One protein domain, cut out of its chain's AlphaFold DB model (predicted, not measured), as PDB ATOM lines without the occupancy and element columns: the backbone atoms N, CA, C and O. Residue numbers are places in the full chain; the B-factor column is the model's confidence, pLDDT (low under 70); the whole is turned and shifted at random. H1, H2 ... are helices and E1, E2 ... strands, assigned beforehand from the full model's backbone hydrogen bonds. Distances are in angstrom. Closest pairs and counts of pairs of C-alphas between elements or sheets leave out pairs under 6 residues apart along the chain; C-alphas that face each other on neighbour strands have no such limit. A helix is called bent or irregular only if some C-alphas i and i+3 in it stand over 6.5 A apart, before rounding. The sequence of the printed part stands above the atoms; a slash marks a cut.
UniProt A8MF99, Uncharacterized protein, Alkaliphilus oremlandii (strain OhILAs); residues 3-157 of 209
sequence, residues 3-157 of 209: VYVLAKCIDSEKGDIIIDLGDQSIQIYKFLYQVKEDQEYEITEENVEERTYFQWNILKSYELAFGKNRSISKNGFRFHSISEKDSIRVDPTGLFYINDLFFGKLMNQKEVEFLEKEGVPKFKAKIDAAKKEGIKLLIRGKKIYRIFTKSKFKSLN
ATOM      1  N   VAL A   3     163.018 156.416 188.403       89.00
ATOM      2  CA  VAL A   3     163.978 155.471 187.834       89.00
ATOM      3  C   VAL A   3     163.959 155.497 186.316       89.00
ATOM      4  O   VAL A   3     162.923 155.721 185.699       89.00
ATOM      5  N   TYR A   4     165.102 155.198 185.712       89.00
ATOM      6  CA  TYR A   4     165.227 154.937 184.284       89.00
ATOM      7  C   TYR A   4     165.554 153.461 184.056       89.00
ATOM      8  O   TYR A   4     166.551 152.962 184.589       89.00
ATOM      9  N   VAL A   5     164.738 152.746 183.274       89.50
ATOM     10  CA  VAL A   5     164.948 151.314 183.000       89.50
ATOM     11  C   VAL A   5     166.045 151.148 181.958       89.50
ATOM     12  O   VAL A   5     165.835 151.285 180.753       89.50
ATOM     13  N   LEU A   6     167.237 150.804 182.437       88.75
ATOM     14  CA  LEU A   6     168.431 150.677 181.619       88.75
ATOM     15  C   LEU A   6     168.548 149.319 180.936       88.75
ATOM     16  O   LEU A   6     169.196 149.240 179.906       88.75
ATOM     17  N   ALA A   7     168.029 148.229 181.488       89.81
ATOM     18  CA  ALA A   7     168.057 146.944 180.792       89.81
ATOM     19  C   ALA A   7     167.016 145.983 181.343       89.81
ATOM     20  O   ALA A   7     166.991 145.732 182.551       89.81
ATOM     21  N   LYS A   8     166.242 145.373 180.444       91.81
ATOM     22  CA  LYS A   8     165.331 144.290 180.817       91.81
ATOM     23  C   LYS A   8     166.055 142.958 180.904       91.81
ATOM     24  O   LYS A   8     166.722 142.562 179.947       91.81
ATOM     25  N   CYS A   9     165.931 142.267 182.031       88.94
ATOM     26  CA  CYS A   9     166.649 141.023 182.298       88.94
ATOM     27  C   CYS A   9     165.768 139.785 182.071       88.94
ATOM     28  O   CYS A   9     164.601 139.762 182.439       88.94
ATOM     29  N   ILE A  10     166.351 138.719 181.517       82.12
ATOM     30  CA  ILE A  10     165.658 137.435 181.263       82.12
ATOM     31  C   ILE A  10     165.360 136.693 182.568       82.12
ATOM     32  O   ILE A  10     164.357 136.001 182.691       82.12
ATOM     33  N   ASP A  11     166.251 136.833 183.553       72.56
ATOM     34  CA  ASP A  11     166.093 136.274 184.898       72.56
ATOM     35  C   ASP A  11     165.171 137.201 185.711       72.56
ATOM     36  O   ASP A  11     165.629 137.944 186.583       72.56
ATOM     37  N   SER A  12     163.879 137.208 185.357       60.19
ATOM     38  CA  SER A  12     162.830 138.073 185.928       60.19
ATOM     39  C   SER A  12     162.691 137.935 187.448       60.19
ATOM     40  O   SER A  12     162.250 138.859 188.135       60.19
ATOM     41  N   GLU A  13     163.140 136.815 188.015       52.75
ATOM     42  CA  GLU A  13     163.181 136.605 189.461       52.75
ATOM     43  C   GLU A  13     164.179 137.525 190.167       52.75
ATOM     44  O   GLU A  13     163.974 137.849 191.340       52.75
ATOM     45  N   LYS A  14     165.213 137.988 189.455       69.75
ATOM     46  CA  LYS A  14     166.269 138.849 189.993       69.75
ATOM     47  C   LYS A  14     166.133 140.311 189.596       69.75
ATOM     48  O   LYS A  14     166.973 141.066 190.045       69.75
ATOM     49  N   GLY A  15     165.101 140.710 188.854       84.38
ATOM     50  CA  GLY A  15     164.796 142.110 188.535       84.38
ATOM     51  C   GLY A  15     165.578 142.707 187.358       84.38
ATOM     52  O   GLY A  15     166.563 142.145 186.877       84.38
ATOM     53  N   ASP A  16     165.111 143.869 186.911       90.38
ATOM     54  CA  ASP A  16     165.657 144.659 185.809       90.38
ATOM     55  C   ASP A  16     166.748 145.619 186.297       90.38
ATOM     56  O   ASP A  16     166.839 145.942 187.483       90.38
ATOM     57  N   ILE A  17     167.597 146.089 185.381       88.88
ATOM     58  CA  ILE A  17     168.605 147.099 185.714       88.88
ATOM     59  C   ILE A  17     168.012 148.480 185.522       88.88
ATOM     60  O   ILE A  17     167.547 148.815 184.431       88.88
ATOM     61  N   ILE A  18     168.109 149.291 186.566       89.75
ATOM     62  CA  ILE A  18     167.641 150.669 186.577       89.75
ATOM     63  C   ILE A  18     168.771 151.633 186.931       89.75
ATOM     64  O   ILE A  18     169.767 151.248 187.551       89.75
ATOM     65  N   ILE A  19     168.583 152.895 186.564       87.56
ATOM     66  CA  ILE A  19     169.270 154.030 187.171       87.56
ATOM     67  C   ILE A  19     168.263 154.701 188.102       87.56
ATOM     68  O   ILE A  19     167.221 155.149 187.631       87.56
ATOM     69  N   ASP A  20     168.557 154.766 189.397       85.50
ATOM     70  CA  ASP A  20     167.832 155.649 190.311       85.50
ATOM     71  C   ASP A  20     168.260 157.090 190.008       85.50
ATOM     72  O   ASP A  20     169.447 157.424 190.022       85.50
ATOM     73  N   LEU A  21     167.295 157.933 189.643       82.25
ATOM     74  CA  LEU A  21     167.551 159.297 189.185       82.25
ATOM     75  C   LEU A  21     167.873 160.257 190.335       82.25
ATOM     76  O   LEU A  21     168.483 161.299 190.095       82.25
ATOM     77  N   GLY A  22     167.484 159.917 191.568       80.38
ATOM     78  CA  GLY A  22     167.766 160.723 192.752       80.38
ATOM     79  C   GLY A  22     169.242 160.662 193.140       80.38
ATOM     80  O   GLY A  22     169.895 161.695 193.271       80.38
ATOM     81  N   ASP A  23     169.786 159.451 193.276       79.62
ATOM     82  CA  ASP A  23     171.183 159.218 193.682       79.62
ATOM     83  C   ASP A  23     172.137 158.920 192.500       79.62
ATOM     84  O   ASP A  23     173.359 158.754 192.660       79.62
ATOM     85  N   GLN A  24     171.582 158.865 191.285       78.25
ATOM     86  CA  GLN A  24     172.268 158.512 190.040       78.25
ATOM     87  C   GLN A  24     172.991 157.161 190.128       78.25
ATOM     88  O   GLN A  24     174.089 156.992 189.576       78.25
ATOM     89  N   SER A  25     172.458 156.209 190.893       82.44
ATOM     90  CA  SER A  25     173.052 154.891 191.091       82.44
ATOM     91  C   SER A  25     172.432 153.845 190.174       82.44
ATOM     92  O   SER A  25     171.267 153.910 189.804       82.44
ATOM     93  N   ILE A  26     173.243 152.857 189.787       87.56
ATOM     94  CA  ILE A  26     172.753 151.699 189.041       87.56
ATOM     95  C   ILE A  26     172.336 150.641 190.054       87.56
ATOM     96  O   ILE A  26     173.132 150.244 190.917       87.56
ATOM     97  N   GLN A  27     171.098 150.176 189.932       86.75
ATOM     98  CA  GLN A  27     170.508 149.203 190.838       86.75
ATOM     99  C   GLN A  27     169.783 148.102 190.072       86.75
ATOM    100  O   GLN A  27     169.555 148.178 188.865       86.75
ATOM    101  N   ILE A  28     169.468 147.041 190.805       88.31
ATOM    102  CA  ILE A  28     168.603 145.970 190.342       88.31
ATOM    103  C   ILE A  28     167.253 146.186 191.008       88.31
ATOM    104  O   ILE A  28     167.196 146.226 192.236       88.31
ATOM    105  N   TYR A  29     166.195 146.304 190.217       86.69
ATOM    106  CA  TYR A  29     164.848 146.532 190.716       86.69
ATOM    107  C   TYR A  29     163.867 145.546 190.096       86.69
ATOM    108  O   TYR A  29     163.828 145.361 188.881       86.69
ATOM    109  N   LYS A  30     163.064 144.893 190.934       85.75
ATOM    110  CA  LYS A  30     162.036 143.964 190.473       85.75
ATOM    111  C   LYS A  30     160.712 144.704 190.354       85.75
ATOM    112  O   LYS A  30     160.061 144.976 191.359       85.75
ATOM    113  N   PHE A  31     160.319 145.011 189.124       79.75
ATOM    114  CA  PHE A  31     159.004 145.577 188.855       79.75
ATOM    115  C   PHE A  31     157.921 144.508 189.017       79.75
ATOM    116  O   PHE A  31     158.081 143.372 188.575       79.75
ATOM    117  N   LEU A  32     156.809 144.889 189.646       78.06
ATOM    118  CA  LEU A  32     155.594 144.069 189.699       78.06
ATOM    119  C   LEU A  32     154.774 144.178 188.403       78.06
ATOM    120  O   LEU A  32     153.948 143.316 188.118       78.06
ATOM    121  N   TYR A  33     155.033 145.219 187.613       77.31
ATOM    122  CA  TYR A  33     154.344 145.535 186.369       77.31
ATOM    123  C   TYR A  33     155.285 145.393 185.176       77.31
ATOM    124  O   TYR A  33     156.509 145.469 185.300       77.31
ATOM    125  N   GLN A  34     154.709 145.212 183.990       81.56
ATOM    126  CA  GLN A  34     155.481 145.162 182.760       81.56
ATOM    127  C   GLN A  34     155.953 146.567 182.373       81.56
ATOM    128  O   GLN A  34     155.186 147.368 181.850       81.56
ATOM    129  N   VAL A  35     157.240 146.831 182.577       85.81
ATOM    130  CA  VAL A  35     157.905 148.054 182.109       85.81
ATOM    131  C   VAL A  35     158.633 147.825 180.786       85.81
ATOM    132  O   VAL A  35     158.933 146.684 180.399       85.81
ATOM    133  N   LYS A  36     158.919 148.917 180.079       86.56
ATOM    134  CA  LYS A  36     159.718 148.943 178.852       86.56
ATOM    135  C   LYS A  36     161.144 149.389 179.167       86.56
ATOM    136  O   LYS A  36     161.397 150.126 180.111       86.56
ATOM    137  N   GLU A  37     162.080 148.902 178.363       87.31
ATOM    138  CA  GLU A  37     163.460 149.386 178.382       87.31
ATOM    139  C   GLU A  37     163.529 150.804 177.801       87.31
ATOM    140  O   GLU A  37     162.751 151.125 176.904       87.31
ATOM    141  N   ASP A  38     164.498 151.598 178.257       83.81
ATOM    142  CA  ASP A  38     164.777 152.956 177.781       83.81
ATOM    143  C   ASP A  38     163.657 153.972 178.082       83.81
ATOM    144  O   ASP A  38     163.510 154.964 177.374       83.81
ATOM    145  N   GLN A  39     162.896 153.732 179.154       85.25
ATOM    146  CA  GLN A  39     161.811 154.593 179.633       85.25
ATOM    147  C   GLN A  39     162.022 155.018 181.092       85.25
ATOM    148  O   GLN A  39     162.678 154.315 181.875       85.25
ATOM    149  N   GLU A  40     161.448 156.166 181.450       87.06
ATOM    150  CA  GLU A  40     161.405 156.669 182.823       87.06
ATOM    151  C   GLU A  40     160.114 156.277 183.519       87.06
ATOM    152  O   GLU A  40     159.031 156.315 182.939       87.06
ATOM    153  N   TYR A  41     160.242 155.952 184.799       87.94
ATOM    154  CA  TYR A  41     159.124 155.571 185.635       87.94
ATOM    155  C   TYR A  41     159.184 156.283 186.978       87.94
ATOM    156  O   TYR A  41     160.248 156.409 187.594       87.94
ATOM    157  N   GLU A  42     158.018 156.698 187.448       88.19
ATOM    158  CA  GLU A  42     157.788 157.036 188.843       88.19
ATOM    159  C   GLU A  42     157.201 155.812 189.549       88.19
ATOM    160  O   GLU A  42     156.171 155.270 189.155       88.19
ATOM    161  N   ILE A  43     157.903 155.342 190.576       83.94
ATOM    162  CA  ILE A  43     157.482 154.218 191.411       83.94
ATOM    163  C   ILE A  43     156.955 154.776 192.728       83.94
ATOM    164  O   ILE A  43     157.713 155.394 193.489       83.94
ATOM    165  N   THR A  44     155.686 154.519 193.015       81.31
ATOM    166  CA  THR A  44     155.058 154.757 194.319       81.31
ATOM    167  C   THR A  44     154.800 153.420 195.016       81.31
ATOM    168  O   THR A  44     155.078 152.357 194.459       81.31
ATOM    169  N   GLU A  45     154.315 153.445 196.258       74.81
ATOM    170  CA  GLU A  45     153.946 152.209 196.968       74.81
ATOM    171  C   GLU A  45     152.813 151.451 196.259       74.81
ATOM    172  O   GLU A  45     152.748 150.226 196.339       74.81
ATOM    173  N   GLU A  46     151.950 152.170 195.536       74.94
ATOM    174  CA  GLU A  46     150.735 151.622 194.937       74.94
ATOM    175  C   GLU A  46     150.851 151.394 193.424       74.94
ATOM    176  O   GLU A  46     150.177 150.507 192.907       74.94
ATOM    177  N   ASN A  47     151.700 152.147 192.709       81.81
ATOM    178  CA  ASN A  47     151.730 152.153 191.243       81.81
ATOM    179  C   ASN A  47     153.131 152.351 190.640       81.81
ATOM    180  O   ASN A  47     154.072 152.827 191.277       81.81
ATOM    181  N   VAL A  48     153.241 152.002 189.355       84.25
ATOM    182  CA  VAL A  48     154.367 152.352 188.481       84.25
ATOM    183  C   VAL A  48     153.815 153.145 187.303       84.25
ATOM    184  O   VAL A  48     153.074 152.600 186.486       84.25
ATOM    185  N   GLU A  49     154.177 154.421 187.217       85.88
ATOM    186  CA  GLU A  49     153.695 155.334 186.180       85.88
ATOM    187  C   GLU A  49     154.824 155.668 185.203       85.88
ATOM    188  O   GLU A  49     155.899 156.115 185.603       85.88
ATOM    189  N   GLU A  50     154.599 155.419 183.909       85.75
ATOM    190  CA  GLU A  50     155.531 155.805 182.844       85.75
ATOM    191  C   GLU A  50     155.526 157.328 182.707       85.75
ATOM    192  O   GLU A  50     154.482 157.936 182.455       85.75
ATOM    193  N   ARG A  51     156.691 157.959 182.868       77.44
ATOM    194  CA  ARG A  51     156.833 159.402 182.677       77.44
ATOM    195  C   ARG A  51     157.122 159.661 181.207       77.44
ATOM    196  O   ARG A  51     158.169 159.288 180.693       77.44
ATOM    197  N   THR A  52     156.218 160.371 180.545       63.50
ATOM    198  CA  THR A  52     156.370 160.787 179.140       63.50
ATOM    199  C   THR A  52     157.421 161.885 178.939       63.50
ATOM    200  O   THR A  52     157.755 162.213 177.804       63.50
ATOM    201  N   TYR A  53     157.950 162.459 180.023       58.75
ATOM    202  CA  TYR A  53     158.987 163.489 179.993       58.75
ATOM    203  C   TYR A  53     160.351 162.892 180.357       58.75
ATOM    204  O   TYR A  53     160.565 162.500 181.502       58.75
ATOM    205  N   PHE A  54     161.280 162.886 179.397       59.56
ATOM    206  CA  PHE A  54     162.653 162.398 179.557       59.56
ATOM    207  C   PHE A  54     163.518 163.394 180.360       59.56
ATOM    208  O   PHE A  54     164.146 164.286 179.787       59.56
ATOM    209  N   GLN A  55     163.580 163.284 181.693       58.66
ATOM    210  CA  GLN A  55     164.547 164.056 182.499       58.66
ATOM    211  C   GLN A  55     165.972 163.465 182.419       58.66
ATOM    212  O   GLN A  55     166.987 164.177 182.482       58.66
ATOM    213  N   TRP A  56     166.065 162.153 182.250       71.44
ATOM    214  CA  TRP A  56     167.247 161.352 181.976       71.44
ATOM    215  C   TRP A  56     167.261 160.900 180.512       71.44
ATOM    216  O   TRP A  56     166.721 159.865 180.132       71.44
ATOM    217  N   ASN A  57     167.921 161.683 179.661       70.06
ATOM    218  CA  ASN A  57     167.994 161.366 178.241       70.06
ATOM    219  C   ASN A  57     168.903 160.155 177.948       70.06
ATOM    220  O   ASN A  57     169.823 159.806 178.696       70.06
ATOM    221  N   ILE A  58     168.659 159.520 176.801       73.19
ATOM    222  CA  ILE A  58     169.451 158.389 176.295       73.19
ATOM    223  C   ILE A  58     170.930 158.781 176.158       73.19
ATOM    224  O   ILE A  58     171.817 157.958 176.410       73.19
ATOM    225  N   LEU A  59     171.202 160.056 175.847       75.56
ATOM    226  CA  LEU A  59     172.550 160.616 175.839       75.56
ATOM    227  C   LEU A  59     173.254 160.431 177.183       75.56
ATOM    228  O   LEU A  59     174.362 159.911 177.184       75.56
ATOM    229  N   LYS A  60     172.634 160.760 178.322       79.31
ATOM    230  CA  LYS A  60     173.240 160.563 179.647       79.31
ATOM    231  C   LYS A  60     173.602 159.100 179.867       79.31
ATOM    232  O   LYS A  60     174.710 158.810 180.297       79.31
ATOM    233  N   SER A  61     172.723 158.159 179.523       80.38
ATOM    234  CA  SER A  61     173.027 156.719 179.616       80.38
ATOM    235  C   SER A  61     174.202 156.303 178.720       80.38
ATOM    236  O   SER A  61     175.027 155.473 179.114       80.38
ATOM    237  N   TYR A  62     174.323 156.906 177.536       81.75
ATOM    238  CA  TYR A  62     175.465 156.707 176.645       81.75
ATOM    239  C   TYR A  62     176.754 157.344 177.190       81.75
ATOM    240  O   TYR A  62     177.802 156.698 177.201       81.75
ATOM    241  N   GLU A  63     176.688 158.571 177.706       79.44
ATOM    242  CA  GLU A  63     177.789 159.269 178.376       79.44
ATOM    243  C   GLU A  63     178.245 158.522 179.633       79.44
ATOM    244  O   GLU A  63     179.442 158.446 179.888       79.44
ATOM    245  N   LEU A  64     177.341 157.883 180.384       80.19
ATOM    246  CA  LEU A  64     177.724 156.991 181.483       80.19
ATOM    247  C   LEU A  64     178.566 155.809 180.973       80.19
ATOM    248  O   LEU A  64     179.534 155.416 181.623       80.19
ATOM    249  N   ALA A  65     178.227 155.245 179.810       82.94
ATOM    250  CA  ALA A  65     178.951 154.111 179.241       82.94
ATOM    251  C   ALA A  65     180.304 154.509 178.617       82.94
ATOM    252  O   ALA A  65     181.300 153.790 178.776       82.94
ATOM    253  N   PHE A  66     180.356 155.638 177.903       79.81
ATOM    254  CA  PHE A  66     181.492 156.051 177.065       79.81
ATOM    255  C   PHE A  66     182.284 157.256 177.580       79.81
ATOM    256  O   PHE A  66     183.389 157.500 177.091       79.81
ATOM    257  N   GLY A  67     181.765 157.989 178.560       71.81
ATOM    258  CA  GLY A  67     182.371 159.202 179.096       71.81
ATOM    259  C   GLY A  67     183.733 158.975 179.752       71.81
ATOM    260  O   GLY A  67     184.125 157.864 180.125       71.81
ATOM    261  N   LYS A  68     184.482 160.074 179.910       55.62
ATOM    262  CA  LYS A  68     185.852 160.080 180.456       55.62
ATOM    263  C   LYS A  68     185.942 159.671 181.933       55.62
ATOM    264  O   LYS A  68     187.025 159.286 182.378       55.62
ATOM    265  N   ASN A  69     184.832 159.684 182.675       50.56
ATOM    266  CA  ASN A  69     184.781 159.257 184.075       50.56
ATOM    267  C   ASN A  69     184.830 157.724 184.176       50.56
ATOM    268  O   ASN A  69     183.823 157.032 184.285       50.56
ATOM    269  N   ARG A  70     186.061 157.204 184.120       44.56
ATOM    270  CA  ARG A  70     186.459 155.790 183.999       44.56
ATOM    271  C   ARG A  70     185.956 154.812 185.073       44.56
ATOM    272  O   ARG A  70     186.298 153.635 184.982       44.56
ATOM    273  N   SER A  71     185.160 155.207 186.059       47.41
ATOM    274  CA  SER A  71     184.706 154.263 187.083       47.41
ATOM    275  C   SER A  71     183.364 154.640 187.689       47.41
ATOM    276  O   SER A  71     183.278 155.066 188.840       47.41
ATOM    277  N   ILE A  72     182.281 154.370 186.967       53.16
ATOM    278  CA  ILE A  72     181.030 154.038 187.652       53.16
ATOM    279  C   ILE A  72     181.213 152.608 188.168       53.16
ATOM    280  O   ILE A  72     180.760 151.656 187.541       53.16
ATOM    281  N   SER A  73     181.958 152.444 189.268       55.25
ATOM    282  CA  SER A  73     181.870 151.245 190.103       55.25
ATOM    283  C   SER A  73     180.821 151.488 191.184       55.25
ATOM    284  O   SER A  73     181.132 151.561 192.371       55.25
ATOM    285  N   LYS A  74     179.570 151.702 190.771       65.12
ATOM    286  CA  LYS A  74     178.453 151.867 191.705       65.12
ATOM    287  C   LYS A  74     177.836 150.498 191.952       65.12
ATOM    288  O   LYS A  74     177.486 149.799 191.004       65.12
ATOM    289  N   ASN A  75     177.758 150.085 193.216       74.31
ATOM    290  CA  ASN A  75     177.084 148.848 193.630       74.31
ATOM    291  C   ASN A  75     177.558 147.576 192.887       74.31
ATOM    292  O   ASN A  75     176.793 146.638 192.656       74.31
ATOM    293  N   GLY A  76     178.837 147.537 192.491       80.31
ATOM    294  CA  GLY A  76     179.453 146.410 191.781       80.31
ATOM    295  C   GLY A  76     179.177 146.340 190.272       80.31
ATOM    296  O   GLY A  76     179.680 145.421 189.619       80.31
ATOM    297  N   PHE A  77     178.422 147.286 189.706       87.44
ATOM    298  CA  PHE A  77     178.343 147.474 188.256       87.44
ATOM    299  C   PHE A  77     179.607 148.146 187.738       87.44
ATOM    300  O   PHE A  77     180.203 148.953 188.440       87.44
ATOM    301  N   ARG A  78     180.029 147.813 186.520       87.56
ATOM    302  CA  ARG A  78     181.156 148.460 185.836       87.56
ATOM    303  C   ARG A  78     180.967 148.408 184.325       87.56
ATOM    304  O   ARG A  78     180.358 147.471 183.812       87.56
ATOM    305  N   PHE A  79     181.549 149.373 183.619       88.38
ATOM    306  CA  PHE A  79     181.627 149.354 182.161       88.38
ATOM    307  C   PHE A  79     182.957 148.757 181.699       88.38
ATOM    308  O   PHE A  79     184.027 149.225 182.090       88.38
ATOM    309  N   HIS A  80     182.900 147.731 180.853       90.50
ATOM    310  CA  HIS A  80     184.074 147.129 180.228       90.50
ATOM    311  C   HIS A  80     184.145 147.505 178.749       90.50
ATOM    312  O   HIS A  80     183.175 147.327 178.015       90.50
ATOM    313  N   SER A  81     185.287 148.032 178.314       90.19
ATOM    314  CA  SER A  81     185.541 148.330 176.904       90.19
ATOM    315  C   SER A  81     185.971 147.080 176.157       90.19
ATOM    316  O   SER A  81     186.925 146.437 176.582       90.19
ATOM    317  N   ILE A  82     185.337 146.812 175.018       90.06
ATOM    318  CA  ILE A  82     185.882 145.899 174.010       90.06
ATOM    319  C   ILE A  82     186.663 146.741 173.001       90.06
ATOM    320  O   ILE A  82     186.134 147.718 172.463       90.06
ATOM    321  N   SER A  83     187.916 146.373 172.754       85.75
ATOM    322  CA  SER A  83     188.757 146.993 171.734       85.75
ATOM    323  C   SER A  83     188.560 146.338 170.367       85.75
ATOM    324  O   SER A  83     188.096 145.204 170.252       85.75
ATOM    325  N   GLU A  84     188.975 147.020 169.300       89.12
ATOM    326  CA  GLU A  84     188.936 146.458 167.946       89.12
ATOM    327  C   GLU A  84     189.771 145.169 167.810       89.12
ATOM    328  O   GLU A  84     189.416 144.275 167.041       89.12
ATOM    329  N   LYS A  85     190.833 145.027 168.613       89.31
ATOM    330  CA  LYS A  85     191.742 143.871 168.587       89.31
ATOM    331  C   LYS A  85     191.188 142.631 169.291       89.31
ATOM    332  O   LYS A  85     191.679 141.538 169.036       89.31
ATOM    333  N   ASP A  86     190.188 142.784 170.155       92.00
ATOM    334  CA  ASP A  86     189.666 141.673 170.953       92.00
ATOM    335  C   ASP A  86     188.871 140.680 170.098       92.00
ATOM    336  O   ASP A  86     187.936 141.061 169.394       92.00
ATOM    337  N   SER A  87     189.187 139.390 170.173       91.81
ATOM    338  CA  SER A  87     188.398 138.345 169.513       91.81
ATOM    339  C   SER A  87     187.149 138.034 170.336       91.81
ATOM    340  O   SER A  87     187.257 137.694 171.513       91.81
ATOM    341  N   ILE A  88     185.965 138.143 169.729       92.94
ATOM    342  CA  ILE A  88     184.690 137.878 170.400       92.94
ATOM    343  C   ILE A  88     184.084 136.578 169.886       92.94
ATOM    344  O   ILE A  88     183.915 136.375 168.680       92.94
ATOM    345  N   ARG A  89     183.692 135.712 170.822       93.62
ATOM    346  CA  ARG A  89     182.907 134.507 170.551       93.62
ATOM    347  C   ARG A  89     181.694 134.490 171.471       93.62
ATOM    348  O   ARG A  89     181.805 134.804 172.652       93.62
ATOM    349  N   VAL A  90     180.542 134.117 170.929       93.31
ATOM    350  CA  VAL A  90     179.299 133.934 171.684       93.31
ATOM    351  C   VAL A  90     178.749 132.561 171.340       93.31
ATOM    352  O   VAL A  90     178.834 132.152 170.183       93.31
ATOM    353  N   ASP A  91     178.245 131.829 172.325       91.62
ATOM    354  CA  ASP A  91     177.559 130.558 172.084       91.62
ATOM    355  C   ASP A  91     176.031 130.731 172.074       91.62
ATOM    356  O   ASP A  91     175.538 131.769 172.515       91.62
ATOM    357  N   PRO A  92     175.259 129.740 171.592       88.88
ATOM    358  CA  PRO A  92     173.800 129.847 171.517       88.88
ATOM    359  C   PRO A  92     173.107 130.085 172.863       88.88
ATOM    360  O   PRO A  92     171.980 130.558 172.893       88.88
ATOM    361  N   THR A  93     173.767 129.774 173.982       89.19
ATOM    362  CA  THR A  93     173.214 129.972 175.331       89.19
ATOM    363  C   THR A  93     173.482 131.376 175.885       89.19
ATOM    364  O   THR A  93     173.132 131.683 177.030       89.19
ATOM    365  N   GLY A  94     174.124 132.233 175.083       91.19
ATOM    366  CA  GLY A  94     174.477 133.599 175.442       91.19
ATOM    367  C   GLY A  94     175.737 133.711 176.297       91.19
ATOM    368  O   GLY A  94     175.943 134.761 176.913       91.19
ATOM    369  N   LEU A  95     176.588 132.674 176.379       95.12
ATOM    370  CA  LEU A  95     177.908 132.835 176.997       95.12
ATOM    371  C   LEU A  95     178.814 133.615 176.051       95.12
ATOM    372  O   LEU A  95     178.954 133.293 174.873       95.12
ATOM    373  N   PHE A  96     179.443 134.638 176.605       95.69
ATOM    374  CA  PHE A  96     180.267 135.602 175.909       95.69
ATOM    375  C   PHE A  96     181.731 135.391 176.296       95.69
ATOM    376  O   PHE A  96     182.081 135.338 177.481       95.69
ATOM    377  N   TYR A  97     182.587 135.294 175.286       96.19
ATOM    378  CA  TYR A  97     184.015 135.053 175.414       96.19
ATOM    379  C   TYR A  97     184.787 136.188 174.748       96.19
ATOM    380  O   TYR A  97     184.425 136.639 173.659       96.19
ATOM    381  N   ILE A  98     185.861 136.618 175.406       94.62
ATOM    382  CA  ILE A  98     186.797 137.623 174.898       94.62
ATOM    383  C   ILE A  98     188.176 136.978 174.877       94.62
ATOM    384  O   ILE A  98     188.639 136.502 175.914       94.62
ATOM    385  N   ASN A  99     188.818 136.950 173.709       94.19
ATOM    386  CA  ASN A  99     190.106 136.286 173.486       94.19
ATOM    387  C   ASN A  99     190.082 134.830 173.988       94.19
ATOM    388  O   ASN A  99     190.943 134.406 174.751       94.19
ATOM    389  N   ASP A 100     189.015 134.111 173.622       93.56
ATOM    390  CA  ASP A 100     188.701 132.725 174.008       93.56
ATOM    391  C   ASP A 100     188.514 132.450 175.510       93.56
ATOM    392  O   ASP A 100     188.184 131.330 175.904       93.56
ATOM    393  N   LEU A 101     188.592 133.478 176.356       95.75
ATOM    394  CA  LEU A 101     188.329 133.369 177.786       95.75
ATOM    395  C   LEU A 101     186.874 133.692 178.109       95.75
ATOM    396  O   LEU A 101     186.308 134.672 177.619       95.75
ATOM    397  N   PHE A 102     186.270 132.887 178.990       95.81
ATOM    398  CA  PHE A 102     184.909 133.129 179.457       95.81
ATOM    399  C   PHE A 102     184.816 134.460 180.208       95.81
ATOM    400  O   PHE A 102     185.363 134.648 181.308       95.81
ATOM    401  N   PHE A 103     184.056 135.380 179.625       95.56
ATOM    402  CA  PHE A 103     183.896 136.719 180.150       95.56
ATOM    403  C   PHE A 103     182.624 136.844 180.989       95.56
ATOM    404  O   PHE A 103     182.705 137.266 182.147       95.56
ATOM    405  N   GLY A 104     181.475 136.420 180.458       95.56
ATOM    406  CA  GLY A 104     180.202 136.454 181.175       95.56
ATOM    407  C   GLY A 104     179.018 135.942 180.358       95.56
ATOM    408  O   GLY A 104     179.174 135.586 179.197       95.56
ATOM    409  N   LYS A 105     177.831 135.901 180.965       94.44
ATOM    410  CA  LYS A 105     176.571 135.517 180.312       94.44
ATOM    411  C   LYS A 105     175.725 136.750 179.998       94.44
ATOM    412  O   LYS A 105     175.589 137.621 180.861       94.44
ATOM    413  N   LEU A 106     175.157 136.811 178.794       94.00
ATOM    414  CA  LEU A 106     174.165 137.815 178.414       94.00
ATOM    415  C   LEU A 106     172.899 137.641 179.262       94.00
ATOM    416  O   LEU A 106     172.346 136.548 179.353       94.00
ATOM    417  N   MET A 107     172.471 138.724 179.904       93.12
ATOM    418  CA  MET A 107     171.282 138.752 180.758       93.12
ATOM    419  C   MET A 107     170.146 139.574 180.158       93.12
ATOM    420  O   MET A 107     169.008 139.412 180.589       93.12
ATOM    421  N   ASN A 108     170.452 140.466 179.216       92.31
ATOM    422  CA  ASN A 108     169.465 141.334 178.596       92.31
ATOM    423  C   ASN A 108     168.544 140.547 177.664       92.31
ATOM    424  O   ASN A 108     169.014 139.799 176.803       92.31
ATOM    425  N   GLN A 109     167.247 140.784 177.801       90.19
ATOM    426  CA  GLN A 109     166.219 140.108 177.028       90.19
ATOM    427  C   GLN A 109     166.358 140.361 175.523       90.19
ATOM    428  O   GLN A 109     166.395 139.403 174.757       90.19
ATOM    429  N   LYS A 110     166.510 141.616 175.083       89.56
ATOM    430  CA  LYS A 110     166.606 141.942 173.649       89.56
ATOM    431  C   LYS A 110     167.844 141.320 173.002       89.56
ATOM    432  O   LYS A 110     167.775 140.857 171.867       89.56
ATOM    433  N   GLU A 111     168.980 141.320 173.698       90.62
ATOM    434  CA  GLU A 111     170.213 140.744 173.150       90.62
ATOM    435  C   GLU A 111     170.151 139.216 173.022       90.62
ATOM    436  O   GLU A 111     170.639 138.679 172.026       90.62
ATOM    437  N   VAL A 112     169.524 138.519 173.973       90.25
ATOM    438  CA  VAL A 112     169.337 137.063 173.870       90.25
ATOM    439  C   VAL A 112     168.252 136.706 172.866       90.25
ATOM    440  O   VAL A 112     168.483 135.829 172.043       90.25
ATOM    441  N   GLU A 113     167.130 137.424 172.829       91.00
ATOM    442  CA  GLU A 113     166.109 137.197 171.801       91.00
ATOM    443  C   GLU A 113     166.671 137.387 170.388       91.00
ATOM    444  O   GLU A 113     166.341 136.625 169.483       91.00
ATOM    445  N   PHE A 114     167.538 138.387 170.180       90.75
ATOM    446  CA  PHE A 114     168.228 138.551 168.901       90.75
ATOM    447  C   PHE A 114     169.103 137.333 168.594       90.75
ATOM    448  O   PHE A 114     169.102 136.844 167.468       90.75
ATOM    449  N   LEU A 115     169.855 136.836 169.577       91.94
ATOM    450  CA  LEU A 115     170.706 135.661 169.411       91.94
ATOM    451  C   LEU A 115     169.895 134.400 169.073       91.94
ATOM    452  O   LEU A 115     170.314 133.630 168.212       91.94
ATOM    453  N   GLU A 116     168.745 134.209 169.716       90.12
ATOM    454  CA  GLU A 116     167.841 133.077 169.489       90.12
ATOM    455  C   GLU A 116     167.166 133.146 168.113       90.12
ATOM    456  O   GLU A 116     167.100 132.138 167.412       90.12
ATOM    457  N   LYS A 117     166.698 134.334 167.705       92.31
ATOM    458  CA  LYS A 117     165.975 134.541 166.437       92.31
ATOM    459  C   LYS A 117     166.907 134.579 165.223       92.31
ATOM    460  O   LYS A 117     166.615 133.969 164.198       92.31
ATOM    461  N   GLU A 118     168.026 135.293 165.323       92.38
ATOM    462  CA  GLU A 118     168.938 135.556 164.196       92.38
ATOM    463  C   GLU A 118     170.161 134.625 164.175       92.38
ATOM    464  O   GLU A 118     170.838 134.493 163.152       92.38
ATOM    465  N   GLY A 119     170.454 133.964 165.294       92.81
ATOM    466  CA  GLY A 119     171.574 133.042 165.436       92.81
ATOM    467  C   GLY A 119     172.916 133.713 165.751       92.81
ATOM    468  O   GLY A 119     173.160 134.902 165.511       92.81
ATOM    469  N   VAL A 120     173.844 132.890 166.250       93.06
ATOM    470  CA  VAL A 120     175.220 133.284 166.610       93.06
ATOM    471  C   VAL A 120     175.957 134.021 165.480       93.06
ATOM    472  O   VAL A 120     176.569 135.050 165.774       93.06
ATOM    473  N   PRO A 121     175.919 133.582 164.199       93.25
ATOM    474  CA  PRO A 121     176.684 134.248 163.141       93.25
ATOM    475  C   PRO A 121     176.268 135.706 162.917       93.25
ATOM    476  O   PRO A 121     177.130 136.578 162.805       93.25
ATOM    477  N   LYS A 122     174.958 135.991 162.907       93.12
ATOM    478  CA  LYS A 122     174.435 137.354 162.729       93.12
ATOM    479  C   LYS A 122     174.705 138.228 163.947       93.12
ATOM    480  O   LYS A 122     175.111 139.380 163.788       93.12
ATOM    481  N   PHE A 123     174.540 137.684 165.156       92.06
ATOM    482  CA  PHE A 123     174.895 138.399 166.385       92.06
ATOM    483  C   PHE A 123     176.376 138.785 166.379       92.06
ATOM    484  O   PHE A 123     176.715 139.948 166.598       92.06
ATOM    485  N   LYS A 124     177.257 137.836 166.043       91.12
ATOM    486  CA  LYS A 124     178.696 138.086 165.941       91.12
ATOM    487  C   LYS A 124     179.008 139.158 164.898       91.12
ATOM    488  O   LYS A 124     179.719 140.101 165.220       91.12
ATOM    489  N   ALA A 125     178.429 139.074 163.699       91.00
ATOM    490  CA  ALA A 125     178.630 140.078 162.654       91.00
ATOM    491  C   ALA A 125     178.221 141.491 163.112       91.00
ATOM    492  O   ALA A 125     178.936 142.458 162.847       91.00
ATOM    493  N   LYS A 126     177.110 141.615 163.854       89.94
ATOM    494  CA  LYS A 126     176.656 142.891 164.432       89.94
ATOM    495  C   LYS A 126     177.644 143.440 165.465       89.94
ATOM    496  O   LYS A 126     177.940 144.634 165.444       89.94
ATOM    497  N   ILE A 127     178.163 142.585 166.347       91.00
ATOM    498  CA  ILE A 127     179.189 142.973 167.325       91.00
ATOM    499  C   ILE A 127     180.488 143.370 166.618       91.00
ATOM    500  O   ILE A 127     181.026 144.436 166.902       91.00
ATOM    501  N   ASP A 128     180.963 142.577 165.659       90.25
ATOM    502  CA  ASP A 128     182.198 142.854 164.920       90.25
ATOM    503  C   ASP A 128     182.115 144.172 164.135       90.25
ATOM    504  O   ASP A 128     183.068 144.953 164.142       90.25
ATOM    505  N   ALA A 129     180.963 144.475 163.530       89.31
ATOM    506  CA  ALA A 129     180.720 145.766 162.889       89.31
ATOM    507  C   ALA A 129     180.767 146.925 163.899       89.31
ATOM    508  O   ALA A 129     181.410 147.944 163.646       89.31
ATOM    509  N   ALA A 130     180.143 146.753 165.069       89.25
ATOM    510  CA  ALA A 130     180.103 147.773 166.113       89.25
ATOM    511  C   ALA A 130     181.460 148.013 166.798       89.25
ATOM    512  O   ALA A 130     181.679 149.091 167.349       89.25
ATOM    513  N   LYS A 131     182.401 147.057 166.751       88.06
ATOM    514  CA  LYS A 131     183.737 147.217 167.358       88.06
ATOM    515  C   LYS A 131     184.510 148.405 166.790       88.06
ATOM    516  O   LYS A 131     185.221 149.060 167.549       88.06
ATOM    517  N   LYS A 132     184.339 148.711 165.499       82.62
ATOM    518  CA  LYS A 132     184.976 149.868 164.841       82.62
ATOM    519  C   LYS A 132     184.530 151.203 165.436       82.62
ATOM    520  O   LYS A 132     185.295 152.158 165.463       82.62
ATOM    521  N   GLU A 133     183.296 151.260 165.926       80.62
ATOM    522  CA  GLU A 133     182.697 152.462 166.516       80.62
ATOM    523  C   GLU A 133     182.865 152.519 168.044       80.62
ATOM    524  O   GLU A 133     182.510 153.518 168.671       80.62
ATOM    525  N   GLY A 134     183.419 151.459 168.642       84.75
ATOM    526  CA  GLY A 134     183.574 151.288 170.079       84.75
ATOM    527  C   GLY A 134     182.380 150.591 170.738       84.75
ATOM    528  O   GLY A 134     181.216 150.892 170.472       84.75
ATOM    529  N   ILE A 135     182.684 149.663 171.654       91.69
ATOM    530  CA  ILE A 135     181.684 148.923 172.436       91.69
ATOM    531  C   ILE A 135     181.999 149.027 173.926       91.69
ATOM    532  O   ILE A 135     183.147 148.861 174.360       91.69
ATOM    533  N   LYS A 136     180.950 149.247 174.719       91.25
ATOM    534  CA  LYS A 136     180.984 149.201 176.181       91.25
ATOM    535  C   LYS A 136     179.967 148.185 176.682       91.25
ATOM    536  O   LYS A 136     178.803 148.214 176.296       91.25
ATOM    537  N   LEU A 137     180.400 147.285 177.553       92.62
ATOM    538  CA  LEU A 137     179.541 146.302 178.206       92.62
ATOM    539  C   LEU A 137     179.246 146.758 179.628       92.62
ATOM    540  O   LEU A 137     180.186 146.974 180.394       92.62
ATOM    541  N   LEU A 138     177.973 146.845 180.006       91.81
ATOM    542  CA  LEU A 138     177.599 146.989 181.411       91.81
ATOM    543  C   LEU A 138     177.591 145.613 182.070       91.81
ATOM    544  O   LEU A 138     176.819 144.734 181.681       91.81
ATOM    545  N   ILE A 139     178.445 145.426 183.072       91.44
ATOM    546  CA  ILE A 139     178.634 144.134 183.732       91.44
ATOM    547  C   ILE A 139     178.568 144.249 185.253       91.44
ATOM    548  O   ILE A 139     178.971 145.259 185.827       91.44
ATOM    549  N   ARG A 140     178.137 143.169 185.912       90.31
ATOM    550  CA  ARG A 140     178.292 142.954 187.362       90.31
ATOM    551  C   ARG A 140     178.614 141.478 187.598       90.31
ATOM    552  O   ARG A 140     177.854 140.594 187.209       90.31
ATOM    553  N   GLY A 141     179.784 141.195 188.170       89.75
ATOM    554  CA  GLY A 141     180.321 139.830 188.234       89.75
ATOM    555  C   GLY A 141     180.549 139.227 186.837       89.75
ATOM    556  O   GLY A 141     181.201 139.847 185.997       89.75
ATOM    557  N   LYS A 142     180.007 138.026 186.595       92.56
ATOM    558  CA  LYS A 142     180.045 137.299 185.306       92.56
ATOM    559  C   LYS A 142     178.765 137.475 184.475       92.56
ATOM    560  O   LYS A 142     178.443 136.632 183.643       92.56
ATOM    561  N   LYS A 143     178.018 138.551 184.710       92.50
ATOM    562  CA  LYS A 143     176.775 138.873 184.004       92.50
ATOM    563  C   LYS A 143     176.946 140.134 183.167       92.50
ATOM    564  O   LYS A 143     177.488 141.124 183.661       92.50
ATOM    565  N   ILE A 144     176.472 140.081 181.927       93.94
ATOM    566  CA  ILE A 144     176.491 141.175 180.955       93.94
ATOM    567  C   ILE A 144     175.054 141.639 180.764       93.94
ATOM    568  O   ILE A 144     174.225 140.914 180.224       93.94
ATOM    569  N   TYR A 145     174.762 142.835 181.256       91.75
ATOM    570  CA  TYR A 145     173.400 143.351 181.363       91.75
ATOM    571  C   TYR A 145     172.977 144.211 180.188       91.75
ATOM    572  O   TYR A 145     171.782 144.362 179.968       91.75
ATOM    573  N   ARG A 146     173.931 144.797 179.464       90.88
ATOM    574  CA  ARG A 146     173.655 145.547 178.239       90.88
ATOM    575  C   ARG A 146     174.927 145.730 177.430       90.88
ATOM    576  O   ARG A 146     176.006 145.946 177.993       90.88
ATOM    577  N   ILE A 147     174.776 145.686 176.112       92.12
ATOM    578  CA  ILE A 147     175.811 146.071 175.152       92.12
ATOM    579  C   ILE A 147     175.484 147.474 174.637       92.12
ATOM    580  O   ILE A 147     174.405 147.710 174.092       92.12
ATOM    581  N   PHE A 148     176.418 148.404 174.816       89.75
ATOM    582  CA  PHE A 148     176.325 149.768 174.310       89.75
ATOM    583  C   PHE A 148     177.226 149.930 173.090       89.75
ATOM    584  O   PHE A 148     178.413 149.602 173.133       89.75
ATOM    585  N   THR A 149     176.648 150.458 172.015       88.88
ATOM    586  CA  THR A 149     177.320 150.749 170.744       88.88
ATOM    587  C   THR A 149     176.860 152.117 170.240       88.88
ATOM    588  O   THR A 149     175.749 152.554 170.561       88.88
ATOM    589  N   LYS A 150     177.681 152.788 169.423       82.00
ATOM    590  CA  LYS A 150     177.292 154.061 168.787       82.00
ATOM    591  C   LYS A 150     176.064 153.889 167.885       82.00
ATOM    592  O   LYS A 150     175.167 154.726 167.900       82.00
ATOM    593  N   SER A 151     175.975 152.778 167.156       79.56
ATOM    594  CA  SER A 151     174.799 152.429 166.351       79.56
ATOM    595  C   SER A 151     173.505 152.290 167.163       79.56
ATOM    596  O   SER A 151     172.479 152.811 166.734       79.56
ATOM    597  N   LYS A 152     173.547 151.659 168.348       76.38
ATOM    598  CA  LYS A 152     172.384 151.527 169.245       76.38
ATOM    599  C   LYS A 152     171.940 152.892 169.772       76.38
ATOM    600  O   LYS A 152     170.750 153.146 169.877       76.38
ATOM    601  N   PHE A 153     172.889 153.786 170.047       77.25
ATOM    602  CA  PHE A 153     172.581 155.170 170.405       77.25
ATOM    603  C   PHE A 153     171.880 155.921 169.263       77.25
ATOM    604  O   PHE A 153     170.832 156.516 169.481       77.25
ATOM    605  N   LYS A 154     172.400 155.826 168.029       71.75
ATOM    606  CA  LYS A 154     171.772 156.455 166.854       71.75
ATOM    607  C   LYS A 154     170.347 155.956 166.608       71.75
ATOM    608  O   LYS A 154     169.470 156.781 166.393       71.75
ATOM    609  N   SER A 155     170.118 154.639 166.661       65.31
ATOM    610  CA  SER A 155     168.783 154.066 166.441       65.31
ATOM    611  C   SER A 155     167.776 154.504 167.505       65.31
ATOM    612  O   SER A 155     166.630 154.789 167.183       65.31
ATOM    613  N   LEU A 156     168.215 154.592 168.764       65.06
ATOM    614  CA  LEU A 156     167.369 155.047 169.867       65.06
ATOM    615  C   LEU A 156     167.014 156.537 169.744       65.06
ATOM    616  O   LEU A 156     165.887 156.916 170.034       65.06
ATOM    617  N   ASN A 157     167.938 157.370 169.262       63.22
ATOM    618  CA  ASN A 157     167.654 158.785 169.024       63.22
ATOM    619  C   ASN A 157     166.722 159.013 167.828       63.22
ATOM    620  O   ASN A 157     165.941 159.951 167.852       63.22
TER     621      ASN A 157
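This is residues 3 to 157 of the 209 residues of an uncharacterized protein of Alkaliphilus oremlandii (strain OhILAs) (UniProt A8MF99). Two sheets make two lobes: a strongly twisted sheet of five strands, E1 to E5, and a six-stranded sheet curled like part of a barrel, where arm H2b of the bent helix H2 spans the opening between the edge strands E6 and E7. H1 packs across E10 and E11 of the curled sheet, with H3 beside it. The 155 printed residues hold, in order, E1 E2 E3 E4 E5 H1 E6 E7 E8 E9 H2 E10 E11 H3, a mixed class of helices and strands. The orders are E3 E2 E1 E4 E5, antiparallel, and E6 E10 E11 E9 E8 E7, mixed. The whole is compact, with a radius of gyration of the C-alphas of 15.4 A and spans of 46 by 32 by 28 A.

E1, residues 3 to 7, begins at C-alpha 3 (163.978, 155.471, 187.834). E2 is 16 to 20, E3 25 to 29, E4 40 to 43, E5 48 to 51. H1, 58 to 66, is 12.3 A long. E6 is 77 to 82, 16.2 A, E7 88 to 90, E8 95 to 98, and E9 101 to 106, 14.9 A. H2, 109 to 131, was assigned as one helix by its hydrogen bonds but is bent: C-alphas 117 and 120 are 9.3 A apart. Its arms are H2a, 109 to 117, and H2b, 120 to 131, 16.3 A. E10 is 135 to 140, 16.4 A, and E11 143 to 149, 17.8 A. H3, 150 to 157, ends at C-alpha 157 (167.654, 158.785, 169.024).

E1 E2 E3 form a meander, each strand the antiparallel neighbour of the one before; with E4, antiparallel neighbour of E1, they form a Greek key. N 6 and O 17 are 2.8 A apart between E1 and E2, N 3 and O 41 2.9 A between E1 and E4. E7 E8 E9 form another meander; N 97 and O 89 are 2.8 A apart. E11 and E9 are parallel, with N 144 and O 105 at 2.8 A. H2b, on one face of this sheet, makes two layers, helix and sheet; its closest C-alphas to E7 are Val 120 and Val 90, 6.5 A. H2a and H2b only just touch, only at the corner, with 3 pairs of C-alphas within 8 A. H1 touches H3 at a shallow tilt of 15 degrees, opposite ways; the closest C-alphas, of Tyr 62 and Phe 153, are 7.0 A apart. The closest C-alphas of E1 and E11, Ala 7 and Arg 146, are 6.3 A apart. In H1, H2a, H2b and H3 every O i to N i+4 pair is within hydrogen-bond range.

The C-alphas farthest apart, of Glu 46 and Lys 85, are 49.4 A apart. The printed part has no cut and no long link. pLDDT is under 70 at residues 12 to 14, 52 to 55, 68 to 74 and 155 to 157.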